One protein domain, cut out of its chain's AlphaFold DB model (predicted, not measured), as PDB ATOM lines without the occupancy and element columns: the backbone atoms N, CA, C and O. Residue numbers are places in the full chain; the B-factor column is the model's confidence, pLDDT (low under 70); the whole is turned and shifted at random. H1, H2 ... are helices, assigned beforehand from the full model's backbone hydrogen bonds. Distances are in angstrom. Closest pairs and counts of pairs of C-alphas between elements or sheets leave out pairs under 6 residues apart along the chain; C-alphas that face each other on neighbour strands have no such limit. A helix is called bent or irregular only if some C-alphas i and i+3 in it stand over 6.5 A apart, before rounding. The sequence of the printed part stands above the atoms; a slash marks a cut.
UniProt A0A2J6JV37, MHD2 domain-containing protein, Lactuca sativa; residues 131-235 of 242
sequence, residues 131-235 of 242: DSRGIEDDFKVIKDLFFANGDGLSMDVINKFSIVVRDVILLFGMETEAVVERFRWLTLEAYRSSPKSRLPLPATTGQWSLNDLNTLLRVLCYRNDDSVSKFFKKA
ATOM      1  N   ASP A 131       5.782 -18.412 -24.483       81.50
ATOM      2  CA  ASP A 131       6.828 -17.460 -24.109       81.50
ATOM      3  C   ASP A 131       7.354 -17.716 -22.687       81.50
ATOM      4  O   ASP A 131       8.473 -17.320 -22.360       81.50
ATOM      5  N   SER A 132       6.605 -18.443 -21.841       87.06
ATOM      6  CA  SER A 132       7.054 -18.782 -20.484       87.06
ATOM      7  C   SER A 132       8.317 -19.635 -20.498       87.06
ATOM      8  O   SER A 132       9.136 -19.502 -19.594       87.06
ATOM      9  N   ARG A 133       8.488 -20.479 -21.525       86.56
ATOM     10  CA  ARG A 133       9.680 -21.321 -21.679       86.56
ATOM     11  C   ARG A 133      10.924 -20.483 -21.929       86.56
ATOM     12  O   ARG A 133      11.934 -20.706 -21.278       86.56
ATOM     13  N   GLY A 134      10.822 -19.476 -22.799       86.62
ATOM     14  CA  GLY A 134      11.930 -18.554 -23.055       86.62
ATOM     15  C   GLY A 134      12.344 -17.794 -21.794       86.62
ATOM     16  O   GLY A 134      13.526 -17.717 -21.481       86.62
ATOM     17  N   ILE A 135      11.371 -17.312 -21.011       89.75
ATOM     18  CA  ILE A 135      11.658 -16.640 -19.733       89.75
ATOM     19  C   ILE A 135      12.294 -17.608 -18.724       89.75
ATOM     20  O   ILE A 135      13.179 -17.209 -17.969       89.75
ATOM     21  N   GLU A 136      11.858 -18.867 -18.684       92.94
ATOM     22  CA  GLU A 136      12.441 -19.886 -17.807       92.94
ATOM     23  C   GLU A 136      13.897 -20.207 -18.178       92.94
ATOM     24  O   GLU A 136      14.755 -20.269 -17.291       92.94
ATOM     25  N   ASP A 137      14.190 -20.333 -19.474       93.19
ATOM     26  CA  ASP A 137      15.543 -20.545 -19.990       93.19
ATOM     27  C   ASP A 137      16.456 -19.350 -19.671       93.19
ATOM     28  O   ASP A 137      17.541 -19.528 -19.109       93.19
ATOM     29  N   ASP A 138      15.993 -18.122 -19.926       94.44
ATOM     30  CA  ASP A 138      16.717 -16.895 -19.571       94.44
ATOM     31  C   ASP A 138      16.958 -16.805 -18.060       94.44
ATOM     32  O   ASP A 138      18.046 -16.450 -17.595       94.44
ATOM     33  N   PHE A 139      15.958 -17.173 -17.258       96.25
ATOM     34  CA  PHE A 139      16.081 -17.180 -15.809       96.25
ATOM     35  C   PHE A 139      17.130 -18.186 -15.326       96.25
ATOM     36  O   PHE A 139      17.882 -17.893 -14.393       96.25
ATOM     37  N   LYS A 140      17.240 -19.347 -15.978       95.88
ATOM     38  CA  LYS A 140      18.303 -20.316 -15.699       95.88
ATOM     39  C   LYS A 140      19.684 -19.734 -16.003       95.88
ATOM     40  O   LYS A 140      20.563 -19.831 -15.151       95.88
ATOM     41  N   VAL A 141      19.850 -19.053 -17.139       96.81
ATOM     42  CA  VAL A 141      21.107 -18.360 -17.480       96.81
ATOM     43  C   VAL A 141      21.464 -17.309 -16.427       96.81
ATOM     44  O   VAL A 141      22.617 -17.221 -16.008       96.81
ATOM     45  N   ILE A 142      20.483 -16.543 -15.940       97.00
ATOM     46  CA  ILE A 142      20.696 -15.566 -14.861       97.00
ATOM     47  C   ILE A 142      21.163 -16.264 -13.577       97.00
ATOM     48  O   ILE A 142      22.094 -15.792 -12.924       97.00
ATOM     49  N   LYS A 143      20.559 -17.397 -13.204       97.25
ATOM     50  CA  LYS A 143      21.004 -18.170 -12.033       97.25
ATOM     51  C   LYS A 143      22.435 -18.677 -12.194       97.25
ATOM     52  O   LYS A 143      23.216 -18.564 -11.253       97.25
ATOM     53  N   ASP A 144      22.779 -19.184 -13.372       96.94
ATOM     54  CA  ASP A 144      24.124 -19.674 -13.676       96.94
ATOM     55  C   ASP A 144      25.156 -18.533 -13.641       96.94
ATOM     56  O   ASP A 144      26.262 -18.714 -13.130       96.94
ATOM     57  N   LEU A 145      24.774 -17.324 -14.074       97.44
ATOM     58  CA  LEU A 145      25.595 -16.115 -13.955       97.44
ATOM     59  C   LEU A 145      25.902 -15.768 -12.490       97.44
ATOM     60  O   LEU A 145      27.049 -15.471 -12.168       97.44
ATOM     61  N   PHE A 146      24.908 -15.825 -11.598       97.06
ATOM     62  CA  PHE A 146      25.126 -15.591 -10.163       97.06
ATOM     63  C   PHE A 146      25.915 -16.713  -9.484       97.06
ATOM     64  O   PHE A 146      26.614 -16.453  -8.504       97.06
ATOM     65  N   PHE A 147      25.795 -17.945  -9.979       97.75
ATOM     66  CA  PHE A 147      26.587 -19.078  -9.507       97.75
ATOM     67  C   PHE A 147      28.055 -18.967  -9.945       97.75
ATOM     68  O   PHE A 147      28.945 -19.376  -9.201       97.75
ATOM     69  N   ALA A 148      28.310 -18.391 -11.126       96.06
ATOM     70  CA  ALA A 148      29.638 -18.117 -11.677       96.06
ATOM     71  C   ALA A 148      30.582 -19.334 -11.622       96.06
ATOM     72  O   ALA A 148      31.703 -19.243 -11.134       96.06
ATOM     73  N   ASN A 149      30.113 -20.500 -12.085       92.50
ATOM     74  CA  ASN A 149      30.849 -21.776 -12.043       92.50
ATOM     75  C   ASN A 149      31.350 -22.199 -10.643       92.50
ATOM     76  O   ASN A 149      32.257 -23.020 -10.541       92.50
ATOM     77  N   GLY A 150      30.741 -21.681  -9.573       93.75
ATOM     78  CA  GLY A 150      31.113 -21.961  -8.185       93.75
ATOM     79  C   GLY A 150      31.882 -20.832  -7.497       93.75
ATOM     80  O   GLY A 150      31.990 -20.861  -6.274       93.75
ATOM     81  N   ASP A 151      32.339 -19.820  -8.240       96.38
ATOM     82  CA  ASP A 151      33.041 -18.652  -7.686       96.38
ATOM     83  C   ASP A 151      32.074 -17.578  -7.139       96.38
ATOM     84  O   ASP A 151      32.499 -16.601  -6.520       96.38
ATOM     85  N   GLY A 152      30.769 -17.733  -7.390       96.69
ATOM     86  CA  GLY A 152      29.717 -16.787  -7.021       96.69
ATOM     87  C   GLY A 152      28.916 -17.182  -5.776       96.69
ATOM     88  O   GLY A 152      29.435 -17.693  -4.784       96.69
ATOM     89  N   LEU A 153      27.610 -16.904  -5.806       97.69
ATOM     90  CA  LEU A 153      26.688 -17.280  -4.731       97.69
ATOM     91  C   LEU A 153      26.412 -18.788  -4.754       97.69
ATOM     92  O   LEU A 153      26.329 -19.404  -5.816       97.69
ATOM     93  N   SER A 154      26.175 -19.386  -3.582       97.06
ATOM     94  CA  SER A 154      25.756 -20.788  -3.533       97.06
ATOM     95  C   SER A 154      24.374 -20.975  -4.165       97.06
ATOM     96  O   SER A 154      23.493 -20.112  -4.065       97.06
ATOM     97  N   MET A 155      24.156 -22.143  -4.776       95.38
ATOM     98  CA  MET A 155      22.879 -22.472  -5.416       95.38
ATOM     99  C   MET A 155      21.698 -22.401  -4.430       95.38
ATOM    100  O   MET A 155      20.598 -22.021  -4.823       95.38
ATOM    101  N   ASP A 156      21.918 -22.679  -3.142       96.81
ATOM    102  CA  ASP A 156      20.892 -22.550  -2.100       96.81
ATOM    103  C   ASP A 156      20.459 -21.099  -1.877       96.81
ATOM    104  O   ASP A 156      19.262 -20.809  -1.808       96.81
ATOM    105  N   VAL A 157      21.418 -20.167  -1.816       97.56
ATOM    106  CA  VAL A 157      21.121 -18.734  -1.690       97.56
ATOM    107  C   VAL A 157      20.385 -18.249  -2.936       97.56
ATOM    108  O   VAL A 157      19.336 -17.612  -2.819       97.56
ATOM    109  N   ILE A 158      20.871 -18.614  -4.124       97.44
ATOM    110  CA  ILE A 158      20.233 -18.256  -5.396       97.44
ATOM    111  C   ILE A 158      18.794 -18.785  -5.431       97.44
ATOM    112  O   ILE A 158      17.862 -18.026  -5.697       97.44
ATOM    113  N   ASN A 159      18.575 -20.061  -5.100       96.19
ATOM    114  CA  ASN A 159      17.247 -20.676  -5.063       96.19
ATOM    115  C   ASN A 159      16.311 -19.986  -4.066       96.19
ATOM    116  O   ASN A 159      15.137 -19.777  -4.381       96.19
ATOM    117  N   LYS A 160      16.817 -19.602  -2.890       96.19
ATOM    118  CA  LYS A 160      16.041 -18.892  -1.868       96.19
ATOM    119  C   LYS A 160      15.507 -17.555  -2.386       96.19
ATOM    120  O   LYS A 160      14.325 -17.273  -2.216       96.19
ATOM    121  N   PHE A 161      16.338 -16.759  -3.057       95.25
ATOM    122  CA  PHE A 161      15.908 -15.475  -3.629       95.25
ATOM    123  C   PHE A 161      15.103 -15.626  -4.930       95.25
ATOM    124  O   PHE A 161      14.339 -14.737  -5.296       95.25
ATOM    125  N   SER A 162      15.205 -16.779  -5.589       95.81
ATOM    126  CA  SER A 162      14.519 -17.090  -6.847       95.81
ATOM    127  C   SER A 162      13.042 -17.477  -6.702       95.81
ATOM    128  O   SER A 162      12.386 -17.702  -7.714       95.81
ATOM    129  N   ILE A 163      12.509 -17.639  -5.483       93.69
ATOM    130  CA  ILE A 163      11.144 -18.165  -5.262       93.69
ATOM    131  C   ILE A 163      10.099 -17.320  -5.995       93.69
ATOM    132  O   ILE A 163       9.354 -17.849  -6.810       93.69
ATOM    133  N   VAL A 164      10.113 -16.005  -5.775       93.69
ATOM    134  CA  VAL A 164       9.120 -15.087  -6.352       93.69
ATOM    135  C   VAL A 164       9.130 -15.123  -7.882       93.69
ATOM    136  O   VAL A 164       8.077 -15.166  -8.511       93.69
ATOM    137  N   VAL A 165      10.318 -15.137  -8.494       93.31
ATOM    138  CA  VAL A 165      10.442 -15.167  -9.957       93.31
ATOM    139  C   VAL A 165       9.953 -16.502 -10.517       93.31
ATOM    140  O   VAL A 165       9.200 -16.506 -11.485       93.31
ATOM    141  N   ARG A 166      10.298 -17.629  -9.877       93.75
ATOM    142  CA  ARG A 166       9.793 -18.956 -10.271       93.75
ATOM    143  C   ARG A 166       8.276 -19.040 -10.189       93.75
ATOM    144  O   ARG A 166       7.658 -19.562 -11.107       93.75
ATOM    145  N   ASP A 167       7.689 -18.498  -9.128       93.12
ATOM    146  CA  ASP A 167       6.240 -18.448  -8.962       93.12
ATOM    147  C   ASP A 167       5.583 -17.664 -10.108       93.12
ATOM    148  O   ASP A 167       4.635 -18.135 -10.733       93.12
ATOM    149  N   VAL A 168       6.110 -16.485 -10.445       92.25
ATOM    150  CA  VAL A 168       5.574 -15.672 -11.546       92.25
ATOM    151  C   VAL A 168       5.755 -16.362 -12.905       92.25
ATOM    152  O   VAL A 168       4.811 -16.386 -13.693       92.25
ATOM    153  N   ILE A 169       6.914 -16.974 -13.176       92.38
ATOM    154  CA  ILE A 169       7.153 -17.751 -14.408       92.38
ATOM    155  C   ILE A 169       6.182 -18.933 -14.499       92.38
ATOM    156  O   ILE A 169       5.595 -19.166 -15.556       92.38
ATOM    157  N   LEU A 170       5.936 -19.632 -13.386       92.50
ATOM    158  CA  LEU A 170       4.951 -20.710 -13.330       92.50
ATOM    159  C   LEU A 170       3.556 -20.188 -13.683       92.50
ATOM    160  O   LEU A 170       2.879 -20.790 -14.512       92.50
ATOM    161  N   LEU A 171       3.135 -19.050 -13.114       93.12
ATOM    162  CA  LEU A 171       1.857 -18.435 -13.479       93.12
ATOM    163  C   LEU A 171       1.790 -18.080 -14.951       93.12
ATOM    164  O   LEU A 171       0.706 -18.152 -15.506       93.12
ATOM    165  N   PHE A 172       2.893 -17.694 -15.580       89.44
ATOM    166  CA  PHE A 172       2.949 -17.434 -17.012       89.44
ATOM    167  C   PHE A 172       2.863 -18.722 -17.852       89.44
ATOM    168  O   PHE A 172       2.231 -18.704 -18.904       89.44
ATOM    169  N   GLY A 173       3.381 -19.849 -17.360       89.56
ATOM    170  CA  GLY A 173       3.293 -21.157 -18.026       89.56
ATOM    171  C   GLY A 173       1.998 -21.947 -17.790       89.56
ATOM    172  O   GLY A 173       1.772 -22.963 -18.438       89.56
ATOM    173  N   MET A 174       1.134 -21.524 -16.861       92.12
ATOM    174  CA  MET A 174      -0.142 -22.206 -16.591       92.12
ATOM    175  C   MET A 174      -1.165 -22.013 -17.720       92.12
ATOM    176  O   MET A 174      -1.158 -21.000 -18.409       92.12
ATOM    177  N   GLU A 175      -2.128 -22.920 -17.861       91.25
ATOM    178  CA  GLU A 175      -3.291 -22.700 -18.734       91.25
ATOM    179  C   GLU A 175      -4.144 -21.520 -18.247       91.25
ATOM    180  O   GLU A 175      -4.338 -21.341 -17.041       91.25
ATOM    181  N   THR A 176      -4.685 -20.717 -19.170       89.75
ATOM    182  CA  THR A 176      -5.464 -19.512 -18.820       89.75
ATOM    183  C   THR A 176      -6.646 -19.837 -17.913       89.75
ATOM    184  O   THR A 176      -6.850 -19.163 -16.904       89.75
ATOM    185  N   GLU A 177      -7.379 -20.913 -18.204       90.19
ATOM    186  CA  GLU A 177      -8.502 -21.353 -17.369       90.19
ATOM    187  C   GLU A 177      -8.057 -21.726 -15.946       90.19
ATOM    188  O   GLU A 177      -8.757 -21.430 -14.981       90.19
ATOM    189  N   ALA A 178      -6.858 -22.295 -15.777       92.94
ATOM    190  CA  ALA A 178      -6.330 -22.624 -14.455       92.94
ATOM    191  C   ALA A 178      -6.003 -21.360 -13.639       92.94
ATOM    192  O   ALA A 178      -6.275 -21.309 -12.437       92.94
ATOM    193  N   VAL A 179      -5.462 -20.319 -14.285       92.50
ATOM    194  CA  VAL A 179      -5.213 -19.015 -13.646       92.50
ATOM    195  C   VAL A 179      -6.536 -18.328 -13.282       92.50
ATOM    196  O   VAL A 179      -6.664 -17.799 -12.175       92.50
ATOM    197  N   VAL A 180      -7.540 -18.384 -14.165       90.12
ATOM    198  CA  VAL A 180      -8.891 -17.849 -13.915       90.12
ATOM    199  C   VAL A 180      -9.558 -18.544 -12.730       90.12
ATOM    200  O   VAL A 180     -10.077 -17.866 -11.840       90.12
ATOM    201  N   GLU A 181      -9.541 -19.876 -12.678       90.44
ATOM    202  CA  GLU A 181     -10.143 -20.624 -11.570       90.44
ATOM    203  C   GLU A 181      -9.431 -20.352 -10.246       90.44
ATOM    204  O   GLU A 181     -10.084 -20.130  -9.223       90.44
ATOM    205  N   ARG A 182      -8.099 -20.246 -10.264       92.75
ATOM    206  CA  ARG A 182      -7.337 -19.847  -9.077       92.75
ATOM    207  C   ARG A 182      -7.714 -18.446  -8.599       92.75
ATOM    208  O   ARG A 182      -7.950 -18.248  -7.407       92.75
ATOM    209  N   PHE A 183      -7.819 -17.486  -9.519       90.50
ATOM    210  CA  PHE A 183      -8.250 -16.124  -9.206       90.50
ATOM    211  C   PHE A 183      -9.665 -16.099  -8.612       90.50
ATOM    212  O   PHE A 183      -9.901 -15.429  -7.606       90.50
ATOM    213  N   ARG A 184     -10.606 -16.862  -9.182       87.69
ATOM    214  CA  ARG A 184     -11.974 -16.995  -8.656       87.69
ATOM    215  C   ARG A 184     -11.989 -17.574  -7.250       87.69
ATOM    216  O   ARG A 184     -12.661 -17.018  -6.384       87.69
ATOM    217  N   TRP A 185     -11.247 -18.656  -7.023       87.88
ATOM    218  CA  TRP A 185     -11.177 -19.318  -5.725       87.88
ATOM    219  C   TRP A 185     -10.652 -18.370  -4.639       87.88
ATOM    220  O   TRP A 185     -11.319 -18.171  -3.625       87.88
ATOM    221  N   LEU A 186      -9.537 -17.680  -4.901       88.88
ATOM    222  CA  LEU A 186      -8.969 -16.697  -3.970       88.88
ATOM    223  C   LEU A 186      -9.885 -15.486  -3.765       88.88
ATOM    224  O   LEU A 186      -9.961 -14.941  -2.667       88.88
ATOM    225  N   THR A 187     -10.615 -15.068  -4.802       85.62
ATOM    226  CA  THR A 187     -11.587 -13.976  -4.674       85.62
ATOM    227  C   THR A 187     -12.749 -14.387  -3.771       85.62
ATOM    228  O   THR A 187     -13.184 -13.596  -2.940       85.62
ATOM    229  N   LEU A 188     -13.242 -15.624  -3.884       83.19
ATOM    230  CA  LEU A 188     -14.284 -16.149  -2.996       83.19
ATOM    231  C   LEU A 188     -13.802 -16.240  -1.546       83.19
ATOM    232  O   LEU A 188     -14.559 -15.927  -0.629       83.19
ATOM    233  N   GLU A 189     -12.551 -16.646  -1.334       84.50
ATOM    234  CA  GLU A 189     -11.972 -16.747   0.005       84.50
ATOM    235  C   GLU A 189     -11.767 -15.369   0.655       84.50
ATOM    236  O   GLU A 189     -12.138 -15.176   1.816       84.50
ATOM    237  N   ALA A 190     -11.237 -14.402  -0.103       81.62
ATOM    238  CA  ALA A 190     -10.993 -13.037   0.359       81.62
ATOM    239  C   ALA A 190     -12.289 -12.224   0.529       81.62
ATOM    240  O   ALA A 190     -12.399 -11.402   1.438       81.62
ATOM    241  N   TYR A 191     -13.288 -12.472  -0.321       75.00
ATOM    242  CA  TYR A 191     -14.544 -11.726  -0.375       75.00
ATOM    243  C   TYR A 191     -15.745 -12.668  -0.232       75.00
ATOM    244  O   TYR A 191     -16.625 -12.692  -1.095       75.00
ATOM    245  N   ARG A 192     -15.805 -13.403   0.894       65.50
ATOM    246  CA  ARG A 192     -16.820 -14.430   1.250       65.50
ATOM    247  C   ARG A 192     -18.298 -14.030   1.073       65.50
ATOM    248  O   ARG A 192     -19.178 -14.868   1.246       65.50
ATOM    249  N   SER A 193     -18.592 -12.771   0.755       59.44
ATOM    250  CA  SER A 193     -19.941 -12.206   0.659       59.44
ATOM    251  C   SER A 193     -20.211 -11.419  -0.635       59.44
ATOM    252  O   SER A 193     -21.266 -10.797  -0.741       59.44
ATOM    253  N   SER A 194     -19.301 -11.417  -1.622       56.53
ATOM    254  CA  SER A 194     -19.546 -10.709  -2.890       56.53
ATOM    255  C   SER A 194     -20.482 -11.515  -3.810       56.53
ATOM    256  O   SER A 194     -20.271 -12.721  -3.982       56.53
ATOM    257  N   PRO A 195     -21.507 -10.902  -4.438       55.97
ATOM    258  CA  PRO A 195     -22.311 -11.580  -5.451       55.97
ATOM    259  C   PRO A 195     -21.423 -12.045  -6.614       55.97
ATOM    260  O   PRO A 195     -20.568 -11.297  -7.082       55.97
ATOM    261  N   LYS A 196     -21.656 -13.272  -7.109       56.81
ATOM    262  CA  LYS A 196     -20.815 -13.979  -8.104       56.81
ATOM    263  C   LYS A 196     -20.491 -13.183  -9.385       56.81
ATOM    264  O   LYS A 196     -19.558 -13.560 -10.087       56.81
ATOM    265  N   SER A 197     -21.243 -12.127  -9.709       56.81
ATOM    266  CA  SER A 197     -21.007 -11.276 -10.887       56.81
ATOM    267  C   SER A 197     -20.020 -10.122 -10.650       56.81
ATOM    268  O   SER A 197     -19.425  -9.614 -11.602       56.81
ATOM    269  N   ARG A 198     -19.796  -9.717  -9.390       58.94
ATOM    270  CA  ARG A 198     -18.923  -8.592  -9.026       58.94
ATOM    271  C   ARG A 198     -17.610  -9.091  -8.435       58.94
ATOM    272  O   ARG A 198     -17.523  -9.408  -7.249       58.94
ATOM    273  N   LEU A 199     -16.576  -9.103  -9.272       68.06
ATOM    274  CA  LEU A 199     -15.195  -9.322  -8.851       68.06
ATOM    275  C   LEU A 199     -14.574  -7.960  -8.491       68.06
ATOM    276  O   LEU A 199     -14.500  -7.091  -9.363       68.06
ATOM    277  N   PRO A 200     -14.202  -7.707  -7.227       70.19
ATOM    278  CA  PRO A 200     -13.541  -6.462  -6.848       70.19
ATOM    279  C   PRO A 200     -12.130  -6.391  -7.444       70.19
ATOM    280  O   PRO A 200     -11.478  -7.415  -7.655       70.19
ATOM    281  N   LEU A 201     -11.647  -5.172  -7.697       77.19
ATOM    282  CA  LEU A 201     -10.246  -4.965  -8.053       77.19
ATOM    283  C   LEU A 201      -9.374  -5.258  -6.820       77.19
ATOM    284  O   LEU A 201      -9.604  -4.659  -5.765       77.19
ATOM    285  N   PRO A 202      -8.390  -6.164  -6.922       82.19
ATOM    286  CA  PRO A 202      -7.522  -6.488  -5.803       82.19
ATOM    287  C   PRO A 202      -6.590  -5.318  -5.476       82.19
ATOM    288  O   PRO A 202      -6.114  -4.608  -6.367       82.19
ATOM    289  N   ALA A 203      -6.289  -5.139  -4.190       80.56
ATOM    290  CA  ALA A 203      -5.321  -4.143  -3.742       80.56
ATOM    291  C   ALA A 203      -3.939  -4.395  -4.372       80.56
ATOM    292  O   ALA A 203      -3.556  -5.538  -4.620       80.56
ATOM    293  N   THR A 204      -3.175  -3.332  -4.627       81.38
ATOM    294  CA  THR A 204      -1.777  -3.472  -5.064       81.38
ATOM    295  C   THR A 204      -0.906  -3.649  -3.831       81.38
ATOM    296  O   THR A 204      -0.527  -2.677  -3.186       81.38
ATOM    297  N   THR A 205      -0.630  -4.903  -3.487       78.06
ATOM    298  CA  THR A 205       0.157  -5.290  -2.306       78.06
ATOM    299  C   THR A 205       1.658  -5.064  -2.502       78.06
ATOM    300  O   THR A 205       2.408  -5.034  -1.530       78.06
ATOM    301  N   GLY A 206       2.114  -4.929  -3.755       77.75
ATOM    302  CA  GLY A 206       3.538  -4.896  -4.110       77.75
ATOM    303  C   GLY A 206       4.250  -6.238  -3.899       77.75
ATOM    304  O   GLY A 206       5.449  -6.341  -4.156       77.75
ATOM    305  N   GLN A 207       3.520  -7.260  -3.447       84.25
ATOM    306  CA  GLN A 207       3.997  -8.620  -3.275       84.25
ATOM    307  C   GLN A 207       3.617  -9.441  -4.502       84.25
ATOM    308  O   GLN A 207       2.511  -9.326  -5.022       84.25
ATOM    309  N   TRP A 208       4.542 -10.283  -4.947       90.19
ATOM    310  CA  TRP A 208       4.353 -11.150  -6.100       90.19
ATOM    311  C   TRP A 208       4.360 -12.599  -5.628       90.19
ATOM    312  O   TRP A 208       5.311 -13.022  -4.971       90.19
ATOM    313  N   SER A 209       3.294 -13.350  -5.910       88.94
ATOM    314  CA  SER A 209       3.209 -14.773  -5.554       88.94
ATOM    315  C   SER A 209       2.143 -15.510  -6.364       88.94
ATOM    316  O   SER A 209       1.263 -14.887  -6.962       88.94
ATOM    317  N   LEU A 210       2.161 -16.846  -6.307       88.94
ATOM    318  CA  LEU A 210       1.139 -17.707  -6.925       88.94
ATOM    319  C   LEU A 210      -0.291 -17.461  -6.424       88.94
ATOM    320  O   LEU A 210      -1.244 -17.807  -7.121       88.94
ATOM    321  N   ASN A 211      -0.436 -16.934  -5.207       90.50
ATOM    322  CA  ASN A 211      -1.721 -16.791  -4.524       90.50
ATOM    323  C   ASN A 211      -2.093 -15.324  -4.255       90.50
ATOM    324  O   ASN A 211      -3.050 -15.050  -3.535       90.50
ATOM    325  N   ASP A 212      -1.349 -14.373  -4.816       90.69
ATOM    326  CA  ASP A 212      -1.694 -12.959  -4.731       90.69
ATOM    327  C   ASP A 212      -2.662 -12.592  -5.868       90.69
ATOM    328  O   ASP A 212      -2.387 -12.806  -7.053       90.69
ATOM    329  N   LEU A 213      -3.823 -12.035  -5.507       90.31
ATOM    330  CA  LEU A 213      -4.873 -11.682  -6.467       90.31
ATOM    331  C   LEU A 213      -4.401 -10.642  -7.493       90.31
ATOM    332  O   LEU A 213      -4.819 -10.697  -8.649       90.31
ATOM    333  N   ASN A 214      -3.540  -9.700  -7.097       90.00
ATOM    334  CA  ASN A 214      -3.025  -8.676  -8.003       90.00
ATOM    335  C   ASN A 214      -2.083  -9.289  -9.048       90.00
ATOM    336  O   ASN A 214      -2.183  -8.974 -10.231       90.00
ATOM    337  N   THR A 215      -1.234 -10.222  -8.623       92.25
ATOM    338  CA  THR A 215      -0.322 -10.980  -9.482       92.25
ATOM    339  C   THR A 215      -1.099 -11.769 -10.533       92.25
ATOM    340  O   THR A 215      -0.846 -11.614 -11.728       92.25
ATOM    341  N   LEU A 216      -2.093 -12.554 -10.107       91.38
ATOM    342  CA  LEU A 216      -2.950 -13.331 -11.009       91.38
ATOM    343  C   LEU A 216      -3.698 -12.434 -11.999       91.38
ATOM    344  O   LEU A 216      -3.730 -12.725 -13.193       91.38
ATOM    345  N   LEU A 217      -4.253 -11.315 -11.520       88.44
ATOM    346  CA  LEU A 217      -4.944 -10.356 -12.376       88.44
ATOM    347  C   LEU A 217      -4.010  -9.775 -13.444       88.44
ATOM    348  O   LEU A 217      -4.387  -9.715 -14.610       88.44
ATOM    349  N   ARG A 218      -2.788  -9.377 -13.070       88.12
ATOM    350  CA  ARG A 218      -1.796  -8.862 -14.024       88.12
ATOM    351  C   ARG A 218      -1.446  -9.906 -15.077       88.12
ATOM    352  O   ARG A 218      -1.460  -9.580 -16.257       88.12
ATOM    353  N   VAL A 219      -1.183 -11.148 -14.667       88.94
ATOM    354  CA  VAL A 219      -0.885 -12.250 -15.597       88.94
ATOM    355  C   VAL A 219      -2.036 -12.458 -16.585       88.94
ATOM    356  O   VAL A 219      -1.783 -12.569 -17.781       88.94
ATOM    357  N   LEU A 220      -3.293 -12.445 -16.123       87.44
ATOM    358  CA  LEU A 220      -4.461 -12.538 -17.007       87.44
ATOM    359  C   LEU A 220      -4.521 -11.367 -17.994       87.44
ATOM    360  O   LEU A 220      -4.689 -11.600 -19.185       87.44
ATOM    361  N   CYS A 221      -4.321 -10.126 -17.540       81.75
ATOM    362  CA  CYS A 221      -4.326  -8.954 -18.421       81.75
ATOM    363  C   CYS A 221      -3.268  -9.030 -19.536       81.75
ATOM    364  O   CYS A 221      -3.526  -8.560 -20.639       81.75
ATOM    365  N   TYR A 222      -2.102  -9.632 -19.279       78.19
ATOM    366  CA  TYR A 222      -1.033  -9.756 -20.280       78.19
ATOM    367  C   TYR A 222      -1.236 -10.887 -21.298       78.19
ATOM    368  O   TYR A 222      -0.605 -10.863 -22.354       78.19
ATOM    369  N   ARG A 223      -2.107 -11.864 -21.010       77.44
ATOM    370  CA  ARG A 223      -2.333 -13.035 -21.876       77.44
ATOM    371  C   ARG A 223      -3.191 -12.753 -23.109       77.44
ATOM    372  O   ARG A 223      -3.173 -13.563 -24.022       77.44
ATOM    373  N   ASN A 224      -3.917 -11.625 -23.130       66.94
ATOM    374  CA  ASN A 224      -4.756 -11.110 -24.230       66.94
ATOM    375  C   ASN A 224      -5.425 -12.185 -25.123       66.94
ATOM    376  O   ASN A 224      -5.496 -12.041 -26.343       66.94
ATOM    377  N   ASP A 225      -5.905 -13.277 -24.522       75.31
ATOM    378  CA  ASP A 225      -6.556 -14.376 -25.230       75.31
ATOM    379  C   ASP A 225      -8.090 -14.275 -25.127       75.31
ATOM    380  O   ASP A 225      -8.664 -13.519 -24.326       75.31
ATOM    381  N   ASP A 226      -8.791 -15.044 -25.964       76.75
ATOM    382  CA  ASP A 226     -10.255 -15.044 -26.010       76.75
ATOM    383  C   ASP A 226     -10.901 -15.492 -24.691       76.75
ATOM    384  O   ASP A 226     -12.007 -15.050 -24.359       76.75
ATOM    385  N   SER A 227     -10.242 -16.374 -23.936       80.50
ATOM    386  CA  SER A 227     -10.722 -16.868 -22.644       80.50
ATOM    387  C   SER A 227     -10.670 -15.772 -21.582       80.50
ATOM    388  O   SER A 227     -11.674 -15.530 -20.905       80.50
ATOM    389  N   VAL A 228      -9.567 -15.026 -21.510       80.38
ATOM    390  CA  VAL A 228      -9.421 -13.828 -20.675       80.38
ATOM    391  C   VAL A 228     -10.475 -12.782 -21.041       80.38
ATOM    392  O   VAL A 228     -11.179 -12.264 -20.171       80.38
ATOM    393  N   SER A 229     -10.660 -12.517 -22.335       79.12
ATOM    394  CA  SER A 229     -11.674 -11.570 -22.812       79.12
ATOM    395  C   SER A 229     -13.094 -11.983 -22.410       79.12
ATOM    396  O   SER A 229     -13.896 -11.150 -21.979       79.12
ATOM    397  N   LYS A 230     -13.435 -13.273 -22.524       82.25
ATOM    398  CA  LYS A 230     -14.728 -13.817 -22.069       82.25
ATOM    399  C   LYS A 230     -14.881 -13.719 -20.554       82.25
ATOM    400  O   LYS A 230     -15.985 -13.442 -20.082       82.25
ATOM    401  N   PHE A 231     -13.808 -13.952 -19.807       82.62
ATOM    402  CA  PHE A 231     -13.785 -13.828 -18.356       82.62
ATOM    403  C   PHE A 231     -14.068 -12.385 -17.919       82.62
ATOM    404  O   PHE A 231     -15.024 -12.163 -17.175       82.62
ATOM    405  N   PHE A 232     -13.333 -11.401 -18.445       79.12
ATOM    406  CA  PHE A 232     -13.525  -9.995 -18.083       79.12
ATOM    407  C   PHE A 232     -14.869  -9.429 -18.544       79.12
ATOM    408  O   PHE A 232     -15.497  -8.689 -17.798       79.12
ATOM    409  N   LYS A 233     -15.390  -9.838 -19.710       77.19
ATOM    410  CA  LYS A 233     -16.736  -9.428 -20.162       77.19
ATOM    411  C   LYS A 233     -17.859  -9.876 -19.224       77.19
ATOM    412  O   LYS A 233     -18.895  -9.219 -19.176       77.19
ATOM    413  N   LYS A 234     -17.676 -10.998 -18.521       74.44
ATOM    414  CA  LYS A 234     -18.636 -11.523 -17.537       74.44
ATOM    415  C   LYS A 234     -18.485 -10.883 -16.153       74.44
ATOM    416  O   LYS A 234     -19.351 -11.096 -15.312       74.44
ATOM    417  N   ALA A 235     -17.401 -10.151 -15.911       68.12
ATOM    418  CA  ALA A 235     -17.111  -9.524 -14.633       68.12
ATOM    419  C   ALA A 235     -17.479  -8.033 -14.683       68.12
ATOM    420  O   ALA A 235     -16.918  -7.269 -15.462       68.12
TER     421      ALA A 235
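This is residues 131 to 235 of the 242 residues of the protein "MHD2 domain-containing protein" of Lactuca sativa (UniProt A0A2J6JV37). Two lobes make a loose rod: an open triangle of H1, H2 and H3, then the helical hairpin of H4 and H5 with H6 near one end of H4. H3 packs on H5 and joins the lobes. The 105 printed residues, all helix by class, have six named helices, a radius of gyration of the C-alphas of 16.7 A and spans of 56 by 27 by 18 A.

H1, residues 131 to 150, touches H2, residues 155 to 161, at Phe 147 and Met 155, closest C-alphas 6.5 A. H1 touches H3, residues 163 to 173, with residues 131 to 136 alone, opposite ways at a shallow tilt of 27 degrees; closest C-alphas Ser 132 and Gly 173, 5.1 A. H3 touches H5, residues 213 to 223; closest C-alphas Phe 172 and Val 219, 6.6 A. H4, residues 176 to 190, and H5 form a hairpin; closest C-alphas Phe 183 and Leu 213, 6.2 A. H4 touches H6, residues 226 to 234, with residues 176 to 180 alone; closest C-alphas Thr 176 and Ser 227, 7.0 A. Every O i to N i+4 pair is within hydrogen-bond range in H2 to H6, and 14 of 16 in H1.

H1, 29.4 A long, begins at C-alpha 131 (6.828, -17.460, -24.109) and is irregular, C-alphas 146 and 149 being 8.6 A apart. H4 is 21.0 A long. H6 ends at C-alpha 234 (-18.636, -11.523, -17.537).

The printed part has no cut. The link from H4 to H5 is long, 22 residues. Residues 192 to 199, 224 and 235 have pLDDT under 70.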